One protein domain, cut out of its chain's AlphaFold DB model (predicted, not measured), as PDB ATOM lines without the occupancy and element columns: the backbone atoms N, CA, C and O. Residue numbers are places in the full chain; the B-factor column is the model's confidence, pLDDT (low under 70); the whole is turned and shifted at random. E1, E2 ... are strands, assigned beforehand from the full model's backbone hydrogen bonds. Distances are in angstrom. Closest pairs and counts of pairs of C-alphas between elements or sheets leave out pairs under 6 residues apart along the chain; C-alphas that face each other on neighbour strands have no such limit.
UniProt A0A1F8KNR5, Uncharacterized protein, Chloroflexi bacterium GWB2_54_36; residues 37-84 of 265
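This is residues 37 to 84 of the 265 residues of an uncharacterized protein of Chloroflexi bacterium GWB2_54_36 (UniProt A0A1F8KNR5). Little regular structure is present: four short strands form one small, twisted antiparallel meander, each strand the neighbour of the one before, while the long unnamed stretch 37 to 53 passes over one face before entering E1. The 48 printed residues have no named helix and strands E1, E2, E3, E4, in that order across the sheet too; the class is all strand, with 14 residues in named elements. The whole is compact, radius of gyration of the C-alphas 10.8 A, spanning 31 by 22 by 19 A.

Inner strands E2, residues 61 to 63, and E3, residues 69 to 73, form a hairpin at 152 degrees; N 62 and O 71 are 2.9 A apart, within hydrogen-bond range. Edge strand E1, residues 54 to 56, pairs with E2 through N 63 and O 54, 2.9 A. Edge strand E4, residues 80 to 82, pairs with E3 through N 72 and O 81, 2.8 A. E1 and E4 are apart.

E1 begins at C-alpha 54 (-38.453, 43.853, 41.074). E3 is longest, 11.4 A. E4 ends at C-alpha 82 (-32.012, 35.570, 51.366).

The C-alphas of Pro 37 and Ile 84 are farthest apart, 34.5 A. The printed part has no cut and no long link; pLDDT is under 70 at residues 37 to 40.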
ATOM      1  N   PRO A  37     -26.507  43.388  21.482       65.38
ATOM      2  CA  PRO A  37     -27.520  42.642  22.212       65.38
ATOM      3  C   PRO A  37     -26.913  42.250  23.553       65.38
ATOM      4  O   PRO A  37     -25.912  41.531  23.599       65.38
ATOM      5  N   VAL A  38     -27.450  42.833  24.627       60.91
ATOM      6  CA  VAL A  38     -26.991  42.566  25.985       60.91
ATOM      7  C   VAL A  38     -27.163  41.069  26.155       60.91
ATOM      8  O   VAL A  38     -28.271  40.567  25.979       60.91
ATOM      9  N   ALA A  39     -26.053  40.359  26.370       61.00
ATOM     10  CA  ALA A  39     -26.079  38.917  26.539       61.00
ATOM     11  C   ALA A  39     -27.169  38.593  27.563       61.00
ATOM     12  O   ALA A  39     -27.146  39.142  28.665       61.00
ATOM     13  N   GLU A  40     -28.147  37.777  27.169       63.09
ATOM     14  CA  GLU A  40     -29.217  37.339  28.056       63.09
ATOM     15  C   GLU A  40     -28.561  36.589  29.214       63.09
ATOM     16  O   GLU A  40     -28.151  35.433  29.098       63.09
ATOM     17  N   THR A  41     -28.351  37.297  30.321       73.06
ATOM     18  CA  THR A  41     -27.841  36.704  31.547       73.06
ATOM     19  C   THR A  41     -28.890  35.694  31.980       73.06
ATOM     20  O   THR A  41     -29.997  36.083  32.344       73.06
ATOM     21  N   ASN A  42     -28.569  34.403  31.876       89.31
ATOM     22  CA  ASN A  42     -29.437  33.324  32.334       89.31
ATOM     23  C   ASN A  42     -29.601  33.439  33.854       89.31
ATOM     24  O   ASN A  42     -28.803  32.890  34.612       89.31
ATOM     25  N   LEU A  43     -30.595  34.211  34.290       93.81
ATOM     26  CA  LEU A  43     -30.952  34.356  35.694       93.81
ATOM     27  C   LEU A  43     -31.630  33.067  36.179       93.81
ATOM     28  O   LEU A  43     -32.406  32.466  35.430       93.81
ATOM     29  N   PRO A  44     -31.370  32.636  37.425       95.81
ATOM     30  CA  PRO A  44     -32.116  31.541  38.021       95.81
ATOM     31  C   PRO A  44     -33.577  31.948  38.212       95.81
ATOM     32  O   PRO A  44     -33.887  33.128  38.402       95.81
ATOM     33  N   GLU A  45     -34.470  30.958  38.200       96.38
ATOM     34  CA  GLU A  45     -35.898  31.168  38.438       96.38
ATOM     35  C   GLU A  45     -36.118  31.945  39.742       96.38
ATOM     36  O   GLU A  45     -35.473  31.679  40.764       96.38
ATOM     37  N   PHE A  46     -36.986  32.954  39.691       96.38
ATOM     38  CA  PHE A  46     -37.257  33.787  40.855       96.38
ATOM     39  C   PHE A  46     -37.973  32.968  41.937       96.38
ATOM     40  O   PHE A  46     -38.781  32.096  41.606       96.38
ATOM     41  N   PRO A  47     -37.708  33.227  43.231       95.50
ATOM     42  CA  PRO A  47     -38.384  32.515  44.306       95.50
ATOM     43  C   PRO A  47     -39.912  32.657  44.188       95.50
ATOM     44  O   PRO A  47     -40.392  33.729  43.812       95.50
ATOM     45  N   PRO A  48     -40.698  31.622  44.522       93.44
ATOM     46  CA  PRO A  48     -42.151  31.716  44.464       93.44
ATOM     47  C   PRO A  48     -42.653  32.812  45.414       93.44
ATOM     48  O   PRO A  48     -42.236  32.874  46.569       93.44
ATOM     49  N   ALA A  49     -43.553  33.663  44.924       92.19
ATOM     50  CA  ALA A  49     -44.174  34.744  45.684       92.19
ATOM     51  C   ALA A  49     -45.616  34.978  45.213       92.19
ATOM     52  O   ALA A  49     -45.985  34.626  44.094       92.19
ATOM     53  N   ASN A  50     -46.433  35.594  46.067       90.88
ATOM     54  CA  ASN A  50     -47.777  36.077  45.728       90.88
ATOM     55  C   ASN A  50     -47.769  37.526  45.196       90.88
ATOM     56  O   ASN A  50     -48.818  38.166  45.138       90.88
ATOM     57  N   PHE A  51     -46.595  38.036  44.828       91.44
ATOM     58  CA  PHE A  51     -46.365  39.359  44.256       91.44
ATOM     59  C   PHE A  51     -45.333  39.277  43.126       91.44
ATOM     60  O   PHE A  51     -44.652  38.263  42.960       91.44
ATOM     61  N   GLU A  52     -45.224  40.351  42.347       94.31
ATOM     62  CA  GLU A  52     -44.224  40.480  41.290       94.31
ATOM     63  C   GLU A  52     -42.896  40.983  41.866       94.31
ATOM     64  O   GLU A  52     -42.869  41.902  42.689       94.31
ATOM     65  N   TRP A  53     -41.800  40.348  41.456       96.50
ATOM     66  CA  TRP A  53     -40.456  40.728  41.873       96.50
ATOM     67  C   TRP A  53     -39.934  41.901  41.054       96.50
ATOM     68  O   TRP A  53     -40.014  41.888  39.827       96.50
ATOM     69  N   GLU A  54     -39.286  42.849  41.726       97.00
ATOM     70  CA  GLU A  54     -38.453  43.853  41.074       97.00
ATOM     71  C   GLU A  54     -36.983  43.425  41.167       97.00
ATOM     72  O   GLU A  54     -36.440  43.264  42.262       97.00
ATOM     73  N   TYR A  55     -36.345  43.203  40.016       96.69
ATOM     74  CA  TYR A  55     -34.927  42.849  39.931       96.69
ATOM     75  C   TYR A  55     -34.086  44.074  39.588       96.69
ATOM     76  O   TYR A  55     -34.276  44.682  38.534       96.69
ATOM     77  N   ASP A  56     -33.112  44.385  40.441       95.62
ATOM     78  CA  ASP A  56     -32.105  45.402  40.159       95.62
ATOM     79  C   ASP A  56     -30.841  44.752  39.558       95.62
ATOM     80  O   ASP A  56     -30.094  44.067  40.268       95.62
ATOM     81  N   PRO A  57     -30.551  44.968  38.258       93.94
ATOM     82  CA  PRO A  57     -29.383  44.389  37.605       93.94
ATOM     83  C   PRO A  57     -28.052  44.994  38.063       93.94
ATOM     84  O   PRO A  57     -27.015  44.382  37.819       93.94
ATOM     85  N   ALA A  58     -28.047  46.176  38.692       94.06
ATOM     86  CA  ALA A  58     -26.825  46.825  39.160       94.06
ATOM     87  C   ALA A  58     -26.337  46.237  40.490       94.06
ATOM     88  O   ALA A  58     -25.132  46.114  40.714       94.06
ATOM     89  N   THR A  59     -27.268  45.876  41.371       94.75
ATOM     90  CA  THR A  59     -26.971  45.308  42.694       94.75
ATOM     91  C   THR A  59     -27.120  43.786  42.736       94.75
ATOM     92  O   THR A  59     -26.586  43.140  43.642       94.75
ATOM     93  N   HIS A  60     -27.785  43.209  41.732       96.50
ATOM     94  CA  HIS A  60     -28.196  41.809  41.669       96.50
ATOM     95  C   HIS A  60     -29.134  41.413  42.816       96.50
ATOM     96  O   HIS A  60     -28.968  40.369  43.454       96.50
ATOM     97  N   GLU A  61     -30.117  42.262  43.103       96.81
ATOM     98  CA  GLU A  61     -31.022  42.118  44.244       96.81
ATOM     99  C   GLU A  61     -32.476  41.992  43.780       96.81
ATOM    100  O   GLU A  61     -32.865  42.562  42.761       96.81
ATOM    101  N   LEU A  62     -33.270  41.212  44.521       97.19
ATOM    102  CA  LEU A  62     -34.718  41.125  44.340       97.19
ATOM    103  C   LEU A  62     -35.423  41.861  45.470       97.19
ATOM    104  O   LEU A  62     -35.182  41.595  46.658       97.19
ATOM    105  N   MET A  63     -36.329  42.741  45.072       96.31
ATOM    106  CA  MET A  63     -37.142  43.565  45.948       96.31
ATOM    107  C   MET A  63     -38.618  43.211  45.788       96.31
ATOM    108  O   MET A  63     -39.071  42.808  44.713       96.31
ATOM    109  N   ASN A  64     -39.367  43.347  46.877       91.94
ATOM    110  CA  ASN A  64     -40.826  43.296  46.824       91.94
ATOM    111  C   ASN A  64     -41.404  44.653  46.356       91.94
ATOM    112  O   ASN A  64     -40.666  45.638  46.285       91.94
ATOM    113  N   PRO A  65     -42.723  44.757  46.106       90.56
ATOM    114  CA  PRO A  65     -43.354  46.015  45.692       90.56
ATOM    115  C   PRO A  65     -43.221  47.182  46.687       90.56
ATOM    116  O   PRO A  65     -43.491  48.325  46.326       90.56
ATOM    117  N   GLN A  66     -42.826  46.923  47.939       85.12
ATOM    118  CA  GLN A  66     -42.518  47.965  48.927       85.12
ATOM    119  C   GLN A  66     -41.061  48.462  48.848       85.12
ATOM    120  O   GLN A  66     -40.657  49.286  49.668       85.12
ATOM    121  N   GLY A  67     -40.259  47.962  47.904       90.25
ATOM    122  CA  GLY A  67     -38.838  48.288  47.775       90.25
ATOM    123  C   GLY A  67     -37.955  47.632  48.842       90.25
ATOM    124  O   GLY A  67     -36.815  48.049  49.044       90.25
ATOM    125  N   ILE A  68     -38.460  46.622  49.559       85.06
ATOM    126  CA  ILE A  68     -37.681  45.891  50.560       85.06
ATOM    127  C   ILE A  68     -36.890  44.792  49.863       85.06
ATOM    128  O   ILE A  68     -37.451  43.924  49.193       85.06
ATOM    129  N   GLN A  69     -35.582  44.802  50.085       93.69
ATOM    130  CA  GLN A  69     -34.666  43.787  49.594       93.69
ATOM    131  C   GLN A  69     -34.849  42.459  50.348       93.69
ATOM    132  O   GLN A  69     -34.615  42.390  51.557       93.69
ATOM    133  N   LEU A  70     -35.218  41.389  49.638       93.69
ATOM    134  CA  LEU A  70     -35.457  40.068  50.240       93.69
ATOM    135  C   LEU A  70     -34.421  39.029  49.814       93.69
ATOM    136  O   LEU A  70     -33.978  38.227  50.640       93.69
ATOM    137  N   TYR A  71     -33.983  39.070  48.554       98.00
ATOM    138  CA  TYR A  71     -32.959  38.168  48.032       98.00
ATOM    139  C   TYR A  71     -31.845  38.932  47.318       98.00
ATOM    140  O   TYR A  71     -32.019  40.047  46.831       98.00
ATOM    141  N   ARG A  72     -30.680  38.296  47.243       97.50
ATOM    142  CA  ARG A  72     -29.540  38.692  46.420       97.50
ATOM    143  C   ARG A  72     -29.086  37.490  45.605       97.50
ATOM    144  O   ARG A  72     -29.098  36.367  46.109       97.50
ATOM    145  N   LEU A  73     -28.674  37.721  44.367       97.25
ATOM    146  CA  LEU A  73     -28.094  36.687  43.527       97.25
ATOM    147  C   LEU A  73     -26.776  36.201  44.144       97.25
ATOM    148  O   LEU A  73     -25.932  36.995  44.569       97.25
ATOM    149  N   GLY A  74     -26.605  34.885  44.228       95.44
ATOM    150  CA  GLY A  74     -25.368  34.260  44.675       95.44
ATOM    151  C   GLY A  74     -24.180  34.732  43.837       95.44
ATOM    152  O   GLY A  74     -24.328  35.114  42.679       95.44
ATOM    153  N   SER A  75     -22.974  34.688  44.407       92.88
ATOM    154  CA  SER A  75     -21.754  35.134  43.715       92.88
ATOM    155  C   SER A  75     -21.452  34.356  42.432       92.88
ATOM    156  O   SER A  75     -20.690  34.831  41.598       92.88
ATOM    157  N   ASP A  76     -22.003  33.150  42.295       92.75
ATOM    158  CA  ASP A  76     -21.892  32.323  41.094       92.75
ATOM    159  C   ASP A  76     -23.002  32.588  40.064       92.75
ATOM    160  O   ASP A  76     -22.969  32.021  38.976       92.75
ATOM    161  N   GLY A  77     -23.973  33.447  40.382       93.75
ATOM    162  CA  GLY A  77     -25.097  33.758  39.507       93.75
ATOM    163  C   GLY A  77     -26.154  32.657  39.416       93.75
ATOM    164  O   GLY A  77     -27.059  32.783  38.601       93.75
ATOM    165  N   THR A  78     -26.059  31.578  40.203       94.44
ATOM    166  CA  THR A  78     -26.871  30.366  39.980       94.44
ATOM    167  C   THR A  78     -28.019  30.168  40.964       94.44
ATOM    168  O   THR A  78     -28.895  29.341  40.720       94.44
ATOM    169  N   PHE A  79     -28.053  30.916  42.068       95.44
ATOM    170  CA  PHE A  79     -29.109  30.792  43.073       95.44
ATOM    171  C   PHE A  79     -29.450  32.126  43.735       95.44
ATOM    172  O   PHE A  79     -28.614  33.022  43.833       95.44
ATOM    173  N   TRP A  80     -30.668  32.231  44.263       97.19
ATOM    174  CA  TRP A  80     -31.099  33.351  45.098       97.19
ATOM    175  C   TRP A  80     -30.818  33.074  46.576       97.19
ATOM    176  O   TRP A  80     -31.207  32.041  47.127       97.19
ATOM    177  N   GLN A  81     -30.143  34.015  47.234       97.50
ATOM    178  CA  GLN A  81     -29.817  33.958  48.653       97.50
ATOM    179  C   GLN A  81     -30.622  35.003  49.435       97.50
ATOM    180  O   GLN A  81     -30.534  36.185  49.106       97.50
ATOM    181  N   PRO A  82     -31.339  34.619  50.506       97.62
ATOM    182  CA  PRO A  82     -32.012  35.570  51.366       97.62
ATOM    183  C   PRO A  82     -31.025  36.538  52.003       97.62
ATOM    184  O   PRO A  82     -29.955  36.160  52.515       97.62
ATOM    185  N   VAL A  83     -31.415  37.800  51.989       96.75
ATOM    186  CA  VAL A  83     -30.696  38.876  52.656       96.75
ATOM    187  C   VAL A  83     -30.898  38.709  54.156       96.75
ATOM    188  O   VAL A  83     -31.972  38.323  54.609       96.75
ATOM    189  N   ILE A  84     -29.847  38.930  54.947       94.88
ATOM    190  CA  ILE A  84     -29.959  38.959  56.409       94.88
ATOM    191  C   ILE A  84     -30.154  40.426  56.805       94.88
ATOM    192  O   ILE A  84     -29.204  41.200  56.660       94.88
TER     193      ILE A  84